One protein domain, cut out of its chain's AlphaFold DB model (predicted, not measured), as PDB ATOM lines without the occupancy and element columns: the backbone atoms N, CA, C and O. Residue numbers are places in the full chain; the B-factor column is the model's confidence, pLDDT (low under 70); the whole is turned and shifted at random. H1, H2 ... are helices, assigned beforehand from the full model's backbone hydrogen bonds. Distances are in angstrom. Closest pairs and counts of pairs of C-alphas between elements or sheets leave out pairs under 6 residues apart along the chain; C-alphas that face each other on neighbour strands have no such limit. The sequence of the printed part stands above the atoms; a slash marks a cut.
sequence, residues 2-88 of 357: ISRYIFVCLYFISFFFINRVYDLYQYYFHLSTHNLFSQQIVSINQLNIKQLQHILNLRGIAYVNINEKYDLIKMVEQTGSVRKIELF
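Overview. This is residues 2 to 88 of the 357 residues of a protein of Rotaria sordida (UniProt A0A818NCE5). A long helix, H1, sticks out as a free arm from a small compact head that holds the short helices H2, H3 and H4. H2 and H3 lie side by side in the head, and the four-residue H4 sits between H2 and the end of the arm. The printed part has 87 residues with four named helices, in the order H1, H2, H3, H4, and no named strand; its class is all helix. The whole is extended, with a radius of gyration of the C-alphas of 22.6 A, and spans 74 by 27 by 18 A, the arm making the length.

Along the chain. Find C-alpha 2 at (5.079, -41.696, 10.234); from there H1, residues 2 to 38, runs 52.5 A to C-alpha 38 at (-7.236, -45.411, -40.677). Look next for H2 at residues 49 to 58 and H3 at residues 69 to 78, each 14.4 A long. H4, residues 84 to 87, is 5.4 A long and ends at (-1.359, -39.604, -47.169).

Arrangement. Start at H1, where residues 2 to 33 stand free. It touches H4 with residues 34 to 38 alone; the closest C-alphas, of Ser 38 and Ile 85, are 5.4 A apart. H4 also touches H2, closest at the C-alphas of Ile 55 and Glu 86, 6.2 A apart. H2 touches H3 at a shallow tilt of 30 degrees, the same way, closest at the C-alphas of Ile 49 and Lys 69, 5.9 A apart. H1 is apart from H2 and H3. Residues 41 to 42 pair with residues 82 to 83, antiparallel. Every O i to N i+4 pair is within hydrogen-bond range in H2 and H3, and 31 of 33 are in H1; H4 is too short for such a pair.

Size, cuts and confidence. The C-alphas farthest apart, of Ile 2 and Glu 68, are 74.2 A apart. Without the free stretch the body spans 36 by 21 by 18 A. The printed part has no cut, and no link is long. Look for pLDDT under 70 at residues 2, 19 and 23 to 40; the mean of the printed part is 77.5.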
ATOM      1  N   ILE A   2       5.526 -40.676  11.208       68.62
ATOM      2  CA  ILE A   2       5.079 -41.696  10.234       68.62
ATOM      3  C   ILE A   2       3.899 -41.244   9.348       68.62
ATOM      4  O   ILE A   2       3.908 -41.503   8.150       68.62
ATOM      5  N   SER A   3       2.933 -40.486   9.884       71.50
ATOM      6  CA  SER A   3       1.781 -40.000   9.103       71.50
ATOM      7  C   SER A   3       2.174 -39.096   7.928       71.50
ATOM      8  O   SER A   3       1.609 -39.226   6.849       71.50
ATOM      9  N   ARG A   4       3.183 -38.228   8.092       74.19
ATOM     10  CA  ARG A   4       3.655 -37.337   7.018       74.19
ATOM     11  C   ARG A   4       4.290 -38.114   5.862       74.19
ATOM     12  O   ARG A   4       4.037 -37.776   4.714       74.19
ATOM     13  N   TYR A   5       5.044 -39.175   6.152       83.56
ATOM     14  CA  TYR A   5       5.616 -40.037   5.111       83.56
ATOM     15  C   TYR A   5       4.539 -40.823   4.358       83.56
ATOM     16  O   TYR A   5       4.622 -40.937   3.140       83.56
ATOM     17  N   ILE A   6       3.487 -41.279   5.046       86.38
ATOM     18  CA  ILE A   6       2.350 -41.958   4.406       86.38
ATOM     19  C   ILE A   6       1.632 -41.024   3.421       86.38
ATOM     20  O   ILE A   6       1.343 -41.438   2.301       86.38
ATOM     21  N   PHE A   7       1.401 -39.758   3.787       86.69
ATOM     22  CA  PHE A   7       0.796 -38.780   2.874       86.69
ATOM     23  C   PHE A   7       1.674 -38.487   1.653       86.69
ATOM     24  O   PHE A   7       1.157 -38.371   0.546       86.69
ATOM     25  N   VAL A   8       2.996 -38.427   1.828       87.88
ATOM     26  CA  VAL A   8       3.936 -38.253   0.709       87.88
ATOM     27  C   VAL A   8       3.941 -39.484  -0.206       87.88
ATOM     28  O   VAL A   8       3.881 -39.338  -1.423       87.88
ATOM     29  N   CYS A   9       3.932 -40.701   0.347       84.56
ATOM     30  CA  CYS A   9       3.816 -41.925  -0.448       84.56
ATOM     31  C   CYS A   9       2.485 -41.989  -1.212       84.56
ATOM     32  O   CYS A   9       2.486 -42.291  -2.403       84.56
ATOM     33  N   LEU A  10       1.362 -41.649  -0.569       88.56
ATOM     34  CA  LEU A  10       0.051 -41.573  -1.224       88.56
ATOM     35  C   LEU A  10       0.025 -40.530  -2.344       88.56
ATOM     36  O   LEU A  10      -0.554 -40.794  -3.395       88.56
ATOM     37  N   TYR A  11       0.684 -39.386  -2.154       91.00
ATOM     38  CA  TYR A  11       0.827 -38.367  -3.192       91.00
ATOM     39  C   TYR A  11       1.579 -38.906  -4.416       91.00
ATOM     40  O   TYR A  11       1.080 -38.786  -5.531       91.00
ATOM     41  N   PHE A  12       2.729 -39.564  -4.229       84.06
ATOM     42  CA  PHE A  12       3.483 -40.148  -5.348       84.06
ATOM     43  C   PHE A  12       2.724 -41.277  -6.049       84.06
ATOM     44  O   PHE A  12       2.752 -41.359  -7.276       84.06
ATOM     45  N   ILE A  13       2.011 -42.115  -5.292       80.00
ATOM     46  CA  ILE A  13       1.167 -43.176  -5.853       80.00
ATOM     47  C   ILE A  13       0.027 -42.558  -6.673       80.00
ATOM     48  O   ILE A  13      -0.172 -42.937  -7.823       80.00
ATOM     49  N   SER A  14      -0.683 -41.568  -6.127       81.62
ATOM     50  CA  SER A  14      -1.762 -40.864  -6.827       81.62
ATOM     51  C   SER A  14      -1.259 -40.163  -8.090       81.62
ATOM     52  O   SER A  14      -1.845 -40.339  -9.155       81.62
ATOM     53  N   PHE A  15      -0.134 -39.453  -8.008       83.25
ATOM     54  CA  PHE A  15       0.492 -38.792  -9.152       83.25
ATOM     55  C   PHE A  15       0.899 -39.793 -10.242       83.25
ATOM     56  O   PHE A  15       0.663 -39.555 -11.426       83.25
ATOM     57  N   PHE A  16       1.443 -40.950  -9.856       80.00
ATOM     58  CA  PHE A  16       1.744 -42.035 -10.786       80.00
ATOM     59  C   PHE A  16       0.481 -42.567 -11.477       80.00
ATOM     60  O   PHE A  16       0.474 -42.716 -12.698       80.00
ATOM     61  N   PHE A  17      -0.602 -42.805 -10.729       77.62
ATOM     62  CA  PHE A  17      -1.874 -43.251 -11.303       77.62
ATOM     63  C   PHE A  17      -2.487 -42.209 -12.242       77.62
ATOM     64  O   PHE A  17      -2.925 -42.572 -13.329       77.62
ATOM     65  N   ILE A  18      -2.475 -40.926 -11.871       78.56
ATOM     66  CA  ILE A  18      -3.000 -39.839 -12.708       78.56
ATOM     67  C   ILE A  18      -2.214 -39.744 -14.016       78.56
ATOM     68  O   ILE A  18      -2.827 -39.703 -15.080       78.56
ATOM     69  N   ASN A  19      -0.880 -39.799 -13.966       68.50
ATOM     70  CA  ASN A  19      -0.061 -39.811 -15.180       68.50
ATOM     71  C   ASN A  19      -0.345 -41.040 -16.045       68.50
ATOM     72  O   ASN A  19      -0.465 -40.919 -17.256       68.50
ATOM     73  N   ARG A  20      -0.541 -42.218 -15.442       71.62
ATOM     74  CA  ARG A  20      -0.903 -43.424 -16.197       71.62
ATOM     75  C   ARG A  20      -2.282 -43.343 -16.835       71.62
ATOM     76  O   ARG A  20      -2.445 -43.798 -17.962       71.62
ATOM     77  N   VAL A  21      -3.263 -42.763 -16.151       70.06
ATOM     78  CA  VAL A  21      -4.595 -42.519 -16.718       70.06
ATOM     79  C   VAL A  21      -4.518 -41.480 -17.834       70.06
ATOM     80  O   VAL A  21      -5.166 -41.658 -18.859       70.06
ATOM     81  N   TYR A  22      -3.698 -40.441 -17.681       70.50
ATOM     82  CA  TYR A  22      -3.466 -39.438 -18.717       70.50
ATOM     83  C   TYR A  22      -2.777 -40.032 -19.954       70.50
ATOM     84  O   TYR A  22      -3.234 -39.794 -21.070       70.50
ATOM     85  N   ASP A  23      -1.755 -40.871 -19.770       56.53
ATOM     86  CA  ASP A  23      -1.095 -41.613 -20.849       56.53
ATOM     87  C   ASP A  23      -2.086 -42.531 -21.577       56.53
ATOM     88  O   ASP A  23      -2.116 -42.573 -22.808       56.53
ATOM     89  N   LEU A  24      -2.932 -43.244 -20.825       61.72
ATOM     90  CA  LEU A  24      -3.989 -44.086 -21.387       61.72
ATOM     91  C   LEU A  24      -5.034 -43.252 -22.132       61.72
ATOM     92  O   LEU A  24      -5.446 -43.640 -23.217       61.72
ATOM     93  N   TYR A  25      -5.448 -42.105 -21.597       68.25
ATOM     94  CA  TYR A  25      -6.412 -41.213 -22.236       68.25
ATOM     95  C   TYR A  25      -5.861 -40.618 -23.536       68.25
ATOM     96  O   TYR A  25      -6.525 -40.692 -24.567       68.25
ATOM     97  N   GLN A  26      -4.630 -40.097 -23.517       58.28
ATOM     98  CA  GLN A  26      -3.902 -39.655 -24.709       58.28
ATOM     99  C   GLN A  26      -3.814 -40.783 -25.742       58.28
ATOM    100  O   GLN A  26      -4.087 -40.563 -26.921       58.28
ATOM    101  N   TYR A  27      -3.514 -42.006 -25.296       55.12
ATOM    102  CA  TYR A  27      -3.486 -43.184 -26.152       55.12
ATOM    103  C   TYR A  27      -4.861 -43.501 -26.750       55.12
ATOM    104  O   TYR A  27      -4.947 -43.658 -27.960       55.12
ATOM    105  N   TYR A  28      -5.939 -43.538 -25.960       52.88
ATOM    106  CA  TYR A  28      -7.304 -43.808 -26.435       52.88
ATOM    107  C   TYR A  28      -7.825 -42.722 -27.375       52.88
ATOM    108  O   TYR A  28      -8.436 -43.040 -28.393       52.88
ATOM    109  N   PHE A  29      -7.569 -41.451 -27.070       54.97
ATOM    110  CA  PHE A  29      -7.953 -40.330 -27.920       54.97
ATOM    111  C   PHE A  29      -7.206 -40.373 -29.259       54.97
ATOM    112  O   PHE A  29      -7.812 -40.244 -30.325       54.97
ATOM    113  N   HIS A  30      -5.906 -40.667 -29.219       50.16
ATOM    114  CA  HIS A  30      -5.102 -40.900 -30.411       50.16
ATOM    115  C   HIS A  30      -5.546 -42.177 -31.151       50.16
ATOM    116  O   HIS A  30      -5.518 -42.217 -32.372       50.16
ATOM    117  N   LEU A  31      -6.007 -43.227 -30.467       47.69
ATOM    118  CA  LEU A  31      -6.502 -44.450 -31.110       47.69
ATOM    119  C   LEU A  31      -7.863 -44.230 -31.791       47.69
ATOM    120  O   LEU A  31      -8.081 -44.705 -32.902       47.69
ATOM    121  N   SER A  32      -8.771 -43.498 -31.140       46.62
ATOM    122  CA  SER A  32     -10.140 -43.230 -31.602       46.62
ATOM    123  C   SER A  32     -10.168 -42.310 -32.825       46.62
ATOM    124  O   SER A  32     -10.815 -42.624 -33.824       46.62
ATOM    125  N   THR A  33      -9.397 -41.222 -32.793       47.94
ATOM    126  CA  THR A  33      -9.277 -40.290 -33.926       47.94
ATOM    127  C   THR A  33      -8.555 -40.931 -35.111       47.94
ATOM    128  O   THR A  33      -8.993 -40.782 -36.254       47.94
ATOM    129  N   HIS A  34      -7.514 -41.734 -34.860       48.38
ATOM    130  CA  HIS A  34      -6.845 -42.489 -35.915       48.38
ATOM    131  C   HIS A  34      -7.722 -43.614 -36.478       48.38
ATOM    132  O   HIS A  34      -7.630 -43.856 -37.673       48.38
ATOM    133  N   ASN A  35      -8.600 -44.264 -35.702       45.00
ATOM    134  CA  ASN A  35      -9.462 -45.351 -36.195       45.00
ATOM    135  C   ASN A  35     -10.489 -44.913 -37.254       45.00
ATOM    136  O   ASN A  35     -10.770 -45.676 -38.177       45.00
ATOM    137  N   LEU A  36     -11.019 -43.689 -37.168       44.91
ATOM    138  CA  LEU A  36     -11.983 -43.173 -38.153       44.91
ATOM    139  C   LEU A  36     -11.325 -42.856 -39.511       44.91
ATOM    140  O   LEU A  36     -11.936 -43.057 -40.561       44.91
ATOM    141  N   PHE A  37     -10.062 -42.414 -39.506       42.78
ATOM    142  CA  PHE A  37      -9.287 -42.125 -40.722       42.78
ATOM    143  C   PHE A  37      -8.437 -43.310 -41.217       42.78
ATOM    144  O   PHE A  37      -8.090 -43.363 -42.400       42.78
ATOM    145  N   SER A  38      -8.100 -44.270 -40.349       51.25
ATOM    146  CA  SER A  38      -7.236 -45.411 -40.677       51.25
ATOM    147  C   SER A  38      -7.939 -46.466 -41.523       51.25
ATOM    148  O   SER A  38      -7.285 -47.112 -42.332       51.25
ATOM    149  N   GLN A  39      -9.257 -46.629 -41.405       55.91
ATOM    150  CA  GLN A  39      -9.967 -47.717 -42.089       55.91
ATOM    151  C   GLN A  39     -10.296 -47.418 -43.560       55.91
ATOM    152  O   GLN A  39     -10.636 -48.324 -44.320       55.91
ATOM    153  N   GLN A  40     -10.181 -46.162 -44.008       64.94
ATOM    154  CA  GLN A  40     -10.524 -45.803 -45.385       64.94
ATOM    155  C   GLN A  40      -9.381 -46.153 -46.349       64.94
ATOM    156  O   GLN A  40      -8.371 -45.448 -46.435       64.94
ATOM    157  N   ILE A  41      -9.568 -47.243 -47.099       71.06
ATOM    158  CA  ILE A  41      -8.680 -47.662 -48.188       71.06
ATOM    159  C   ILE A  41      -8.803 -46.677 -49.353       71.06
ATOM    160  O   ILE A  41      -9.905 -46.318 -49.773       71.06
ATOM    161  N   VAL A  42      -7.664 -46.255 -49.898       79.75
ATOM    162  CA  VAL A  42      -7.584 -45.366 -51.061       79.75
ATOM    163  C   VAL A  42      -7.186 -46.165 -52.291       79.75
ATOM    164  O   VAL A  42      -6.280 -46.998 -52.245       79.75
ATOM    165  N   SER A  43      -7.836 -45.895 -53.421       81.38
ATOM    166  CA  SER A  43      -7.419 -46.469 -54.696       81.38
ATOM    167  C   SER A  43      -6.091 -45.863 -55.151       81.38
ATOM    168  O   SER A  43      -6.004 -44.667 -55.432       81.38
ATOM    169  N   ILE A  44      -5.076 -46.714 -55.285       84.06
ATOM    170  CA  ILE A  44      -3.689 -46.337 -55.593       84.06
ATOM    171  C   ILE A  44      -3.589 -45.605 -56.946       84.06
ATOM    172  O   ILE A  44      -2.827 -44.652 -57.087       84.06
ATOM    173  N   ASN A  45      -4.433 -45.969 -57.918       87.25
ATOM    174  CA  ASN A  45      -4.450 -45.369 -59.258       87.25
ATOM    175  C   ASN A  45      -4.784 -43.867 -59.262       87.25
ATOM    176  O   ASN A  45      -4.304 -43.127 -60.130       87.25
ATOM    177  N   GLN A  46      -5.570 -43.407 -58.285       88.12
ATOM    178  CA  GLN A  46      -5.975 -42.004 -58.153       88.12
ATOM    179  C   GLN A  46      -4.885 -41.128 -57.519       88.12
ATOM    180  O   GLN A  46      -4.987 -39.906 -57.560       88.12
ATOM    181  N   LEU A  47      -3.834 -41.728 -56.955       89.75
ATOM    182  CA  LEU A  47      -2.783 -40.994 -56.262       89.75
ATOM    183  C   LEU A  47      -1.809 -40.323 -57.233       89.75
ATOM    184  O   LEU A  47      -1.500 -40.825 -58.322       89.75
ATOM    185  N   ASN A  48      -1.280 -39.183 -56.805       91.81
ATOM    186  CA  ASN A  48      -0.227 -38.467 -57.516       91.81
ATOM    187  C   ASN A  48       1.150 -39.078 -57.220       91.81
ATOM    188  O   ASN A  48       1.362 -39.685 -56.172       91.81
ATOM    189  N   ILE A  49       2.129 -38.847 -58.105       92.38
ATOM    190  CA  ILE A  49       3.506 -39.361 -57.953       92.38
ATOM    191  C   ILE A  49       4.099 -38.994 -56.585       92.38
ATOM    192  O   ILE A  49       4.654 -39.851 -55.905       92.38
ATOM    193  N   LYS A  50       3.921 -37.745 -56.133       91.12
ATOM    194  CA  LYS A  50       4.406 -37.290 -54.819       91.12
ATOM    195  C   LYS A  50       3.778 -38.061 -53.652       91.12
ATOM    196  O   LYS A  50       4.473 -38.359 -52.688       91.12
ATOM    197  N   GLN A  51       2.492 -38.405 -53.746       91.62
ATOM    198  CA  GLN A  51       1.794 -39.186 -52.719       91.62
ATOM    199  C   GLN A  51       2.290 -40.635 -52.699       91.62
ATOM    200  O   GLN A  51       2.565 -41.166 -51.630       91.62
ATOM    201  N   LEU A  52       2.492 -41.249 -53.869       92.06
ATOM    202  CA  LEU A  52       3.080 -42.591 -53.974       92.06
ATOM    203  C   LEU A  52       4.493 -42.631 -53.374       92.06
ATOM    204  O   LEU A  52       4.804 -43.501 -52.565       92.06
ATOM    205  N   GLN A  53       5.329 -41.648 -53.709       92.06
ATOM    206  CA  GLN A  53       6.668 -41.498 -53.137       92.06
ATOM    207  C   GLN A  53       6.629 -41.303 -51.618       92.06
ATOM    208  O   GLN A  53       7.443 -41.878 -50.900       92.06
ATOM    209  N   HIS A  54       5.687 -40.505 -51.114       89.81
ATOM    210  CA  HIS A  54       5.492 -40.303 -49.681       89.81
ATOM    211  C   HIS A  54       5.144 -41.614 -48.960       89.81
ATOM    212  O   HIS A  54       5.800 -41.950 -47.979       89.81
ATOM    213  N   ILE A  55       4.222 -42.411 -49.506       89.06
ATOM    214  CA  ILE A  55       3.862 -43.729 -48.959       89.06
ATOM    215  C   ILE A  55       5.072 -44.669 -48.934       89.06
ATOM    216  O   ILE A  55       5.357 -45.295 -47.913       89.06
ATOM    217  N   LEU A  56       5.829 -44.749 -50.033       90.00
ATOM    218  CA  LEU A  56       7.043 -45.572 -50.084       90.00
ATOM    219  C   LEU A  56       8.081 -45.121 -49.047       90.00
ATOM    220  O   LEU A  56       8.729 -45.963 -48.426       90.00
ATOM    221  N   ASN A  57       8.195 -43.811 -48.803       89.31
ATOM    222  CA  ASN A  57       9.061 -43.271 -47.756       89.31
ATOM    223  C   ASN A  57       8.607 -43.682 -46.355       89.31
ATOM    224  O   ASN A  57       9.454 -44.123 -45.582       89.31
ATOM    225  N   LEU A  58       7.310 -43.590 -46.043       87.06
ATOM    226  CA  LEU A  58       6.757 -44.023 -44.753       87.06
ATOM    227  C   LEU A  58       6.949 -45.526 -44.517       87.06
ATOM    228  O   LEU A  58       7.214 -45.961 -43.399       87.06
ATOM    229  N   ARG A  59       6.867 -46.329 -45.581       86.44
ATOM    230  CA  ARG A  59       7.096 -47.780 -45.528       86.44
ATOM    231  C   ARG A  59       8.579 -48.163 -45.562       86.44
ATOM    232  O   ARG A  59       8.903 -49.332 -45.375       86.44
ATOM    233  N   GLY A  60       9.481 -47.209 -45.787       88.75
ATOM    234  CA  GLY A  60      10.923 -47.452 -45.821       88.75
ATOM    235  C   GLY A  60      11.362 -48.294 -47.018       88.75
ATOM    236  O   GLY A  60      12.192 -49.194 -46.883       88.75
ATOM    237  N   ILE A  61      10.788 -48.002 -48.186       90.31
ATOM    238  CA  ILE A  61      11.084 -48.652 -49.464       90.31
ATOM    239  C   ILE A  61      11.829 -47.662 -50.358       90.31
ATOM    240  O   ILE A  61      11.350 -46.558 -50.612       90.31
ATOM    241  N   ALA A  62      12.991 -48.068 -50.864       91.38
ATOM    242  CA  ALA A  62      13.787 -47.233 -51.753       91.38
ATOM    243  C   ALA A  62      13.313 -47.334 -53.211       91.38
ATOM    244  O   ALA A  62      13.199 -48.436 -53.741       91.38
ATOM    245  N   TYR A  63      13.122 -46.194 -53.880       90.75
ATOM    246  CA  TYR A  63      12.640 -46.104 -55.274       90.75
ATOM    247  C   TYR A  63      13.619 -45.354 -56.199       90.75
ATOM    248  O   TYR A  63      13.258 -44.489 -56.995       90.75
ATOM    249  N   VAL A  64      14.910 -45.666 -56.080       88.62
ATOM    250  CA  VAL A  64      15.989 -45.006 -56.836       88.62
ATOM    251  C   VAL A  64      15.798 -45.146 -58.354       88.62
ATOM    252  O   VAL A  64      15.662 -46.263 -58.844       88.62
ATOM    253  N   ASN A  65      15.895 -44.029 -59.086       86.75
ATOM    254  CA  ASN A  65      15.745 -43.921 -60.550       86.75
ATOM    255  C   ASN A  65      14.355 -44.288 -61.101       86.75
ATOM    256  O   ASN A  65      14.219 -44.501 -62.304       86.75
ATOM    257  N   ILE A  66      13.326 -44.347 -60.253       86.50
ATOM    258  CA  ILE A  66      11.959 -44.656 -60.679       86.50
ATOM    259  C   ILE A  66      11.175 -43.357 -60.810       86.50
ATOM    260  O   ILE A  66      10.801 -42.727 -59.816       86.50
ATOM    261  N   ASN A  67      10.924 -42.972 -62.057       83.69
ATOM    262  CA  ASN A  67      10.194 -41.750 -62.387       83.69
ATOM    263  C   ASN A  67       8.785 -42.048 -62.925       83.69
ATOM    264  O   ASN A  67       7.924 -41.169 -62.918       83.69
ATOM    265  N   GLU A  68       8.534 -43.282 -63.364       91.00
ATOM    266  CA  GLU A  68       7.253 -43.685 -63.932       91.00
ATOM    267  C   GLU A  68       6.209 -43.940 -62.840       91.00
ATOM    268  O   GLU A  68       6.430 -44.690 -61.887       91.00
ATOM    269  N   LYS A  69       5.021 -43.337 -62.996       91.88
ATOM    270  CA  LYS A  69       3.904 -43.521 -62.055       91.88
ATOM    271  C   LYS A  69       3.513 -44.996 -61.933       91.88
ATOM    272  O   LYS A  69       3.209 -45.450 -60.837       91.88
ATOM    273  N   TYR A  70       3.518 -45.728 -63.044       90.69
ATOM    274  CA  TYR A  70       3.125 -47.135 -63.087       90.69
ATOM    275  C   TYR A  70       4.028 -48.025 -62.222       90.69
ATOM    276  O   TYR A  70       3.528 -48.840 -61.447       90.69
ATOM    277  N   ASP A  71       5.341 -47.811 -62.279       89.44
ATOM    278  CA  ASP A  71       6.294 -48.555 -61.456       89.44
ATOM    279  C   ASP A  71       6.135 -48.232 -59.968       89.44
ATOM    280  O   ASP A  71       6.138 -49.134 -59.131       89.44
ATOM    281  N   LEU A  72       5.896 -46.960 -59.625       90.56
ATOM    282  CA  LEU A  72       5.604 -46.568 -58.243       90.56
ATOM    283  C   LEU A  72       4.313 -47.216 -57.722       90.56
ATOM    284  O   LEU A  72       4.285 -47.672 -56.580       90.56
ATOM    285  N   ILE A  73       3.263 -47.297 -58.548       89.69
ATOM    286  CA  ILE A  73       2.014 -47.994 -58.201       89.69
ATOM    287  C   ILE A  73       2.308 -49.461 -57.883       89.69
ATOM    288  O   ILE A  73       1.922 -49.930 -56.814       89.69
ATOM    289  N   LYS A  74       3.049 -50.161 -58.751       87.62
ATOM    290  CA  LYS A  74       3.419 -51.567 -58.531       87.62
ATOM    291  C   LYS A  74       4.166 -51.782 -57.219       87.62
ATOM    292  O   LYS A  74       3.861 -52.723 -56.491       87.62
ATOM    293  N   MET A  75       5.128 -50.917 -56.899       87.12
ATOM    294  CA  MET A  75       5.881 -51.016 -55.644       87.12
ATOM    295  C   MET A  75       4.985 -50.812 -54.419       87.12
ATOM    296  O   MET A  75       5.110 -51.521 -53.420       87.12
ATOM    297  N   VAL A  76       4.061 -49.850 -54.485       87.19
ATOM    298  CA  VAL A  76       3.100 -49.612 -53.402       87.19
ATOM    299  C   VAL A  76       2.161 -50.813 -53.250       87.19
ATOM    300  O   VAL A  76       1.984 -51.303 -52.140       87.19
ATOM    301  N   GLU A  77       1.638 -51.361 -54.348       84.44
ATOM    302  CA  GLU A  77       0.779 -52.553 -54.339       84.44
ATOM    303  C   GLU A  77       1.468 -53.781 -53.730       84.44
ATOM    304  O   GLU A  77       0.862 -54.505 -52.936       84.44
ATOM    305  N   GLN A  78       2.750 -53.987 -54.043       80.31
ATOM    306  CA  GLN A  78       3.560 -55.073 -53.481       80.31
ATOM    307  C   GLN A  78       3.717 -54.987 -51.961       80.31
ATOM    308  O   GLN A  78       3.981 -56.002 -51.319       80.31
ATOM    309  N   THR A  79       3.546 -53.798 -51.386       78.94
ATOM    310  CA  THR A  79       3.737 -53.556 -49.950       78.94
ATOM    311  C   THR A  79       2.437 -53.399 -49.174       78.94
ATOM    312  O   THR A  79       2.482 -53.181 -47.969       78.94
ATOM    313  N   GLY A  80       1.289 -53.577 -49.836       79.19
ATOM    314  CA  GLY A  80      -0.037 -53.585 -49.217       79.19
ATOM    315  C   GLY A  80      -0.937 -52.428 -49.655       79.19
ATOM    316  O   GLY A  80      -0.508 -51.463 -50.291       79.19
ATOM    317  N   SER A  81      -2.221 -52.528 -49.306       79.38
ATOM    318  CA  SER A  81      -3.232 -51.482 -49.499       79.38
ATOM    319  C   SER A  81      -2.828 -50.158 -48.858       79.38
ATOM    320  O   SER A  81      -2.183 -50.123 -47.812       79.38
ATOM    321  N   VAL A  82      -3.215 -49.057 -49.498       80.94
ATOM    322  CA  VAL A  82      -2.953 -47.700 -49.010       80.94
ATOM    323  C   VAL A  82      -4.147 -47.203 -48.221       80.94
ATOM    324  O   VAL A  82      -5.286 -47.311 -48.680       80.94
ATOM    325  N   ARG A  83      -3.885 -46.602 -47.064       77.62
ATOM    326  CA  ARG A  83      -4.908 -45.926 -46.261       77.62
ATOM    327  C   ARG A  83      -4.822 -44.421 -46.386       77.62
ATOM    328  O   ARG A  83      -3.748 -43.872 -46.612       77.62
ATOM    329  N   LYS A  84      -5.951 -43.744 -46.160       76.19
ATOM    330  CA  LYS A  84      -5.995 -42.274 -46.156       76.19
ATOM    331  C   LYS A  84      -5.010 -41.669 -45.166       76.19
ATOM    332  O   LYS A  84      -4.413 -40.648 -45.473       76.19
ATOM    333  N   ILE A  85      -4.801 -42.316 -44.022       75.88
ATOM    334  CA  ILE A  85      -3.892 -41.805 -42.997       75.88
ATOM    335  C   ILE A  85      -2.432 -41.715 -43.468       75.88
ATOM    336  O   ILE A  85      -1.769 -40.731 -43.167       75.88
ATOM    337  N   GLU A  86      -1.976 -42.653 -44.307       78.44
ATOM    338  CA  GLU A  86      -0.622 -42.642 -44.892       78.44
ATOM    339  C   GLU A  86      -0.407 -41.478 -45.875       78.44
ATOM    340  O   GLU A  86       0.716 -41.234 -46.298       78.44
ATOM    341  N   LEU A  87      -1.467 -40.774 -46.290       81.56
ATOM    342  CA  LEU A  87      -1.359 -39.604 -47.169       81.56
ATOM    343  C   LEU A  87      -1.096 -38.308 -46.402       81.56
ATOM    344  O   LEU A  87      -0.638 -37.337 -47.004       81.56
ATOM    345  N   PHE A  88      -1.439 -38.285 -45.115       74.56
ATOM    346  CA  PHE A  88      -1.378 -37.096 -44.271       74.56
ATOM    347  C   PHE A  88      -0.399 -37.248 -43.107       74.56
ATOM    348  O   PHE A  88      -0.181 -36.271 -42.400       74.56
TER     349      PHE A  88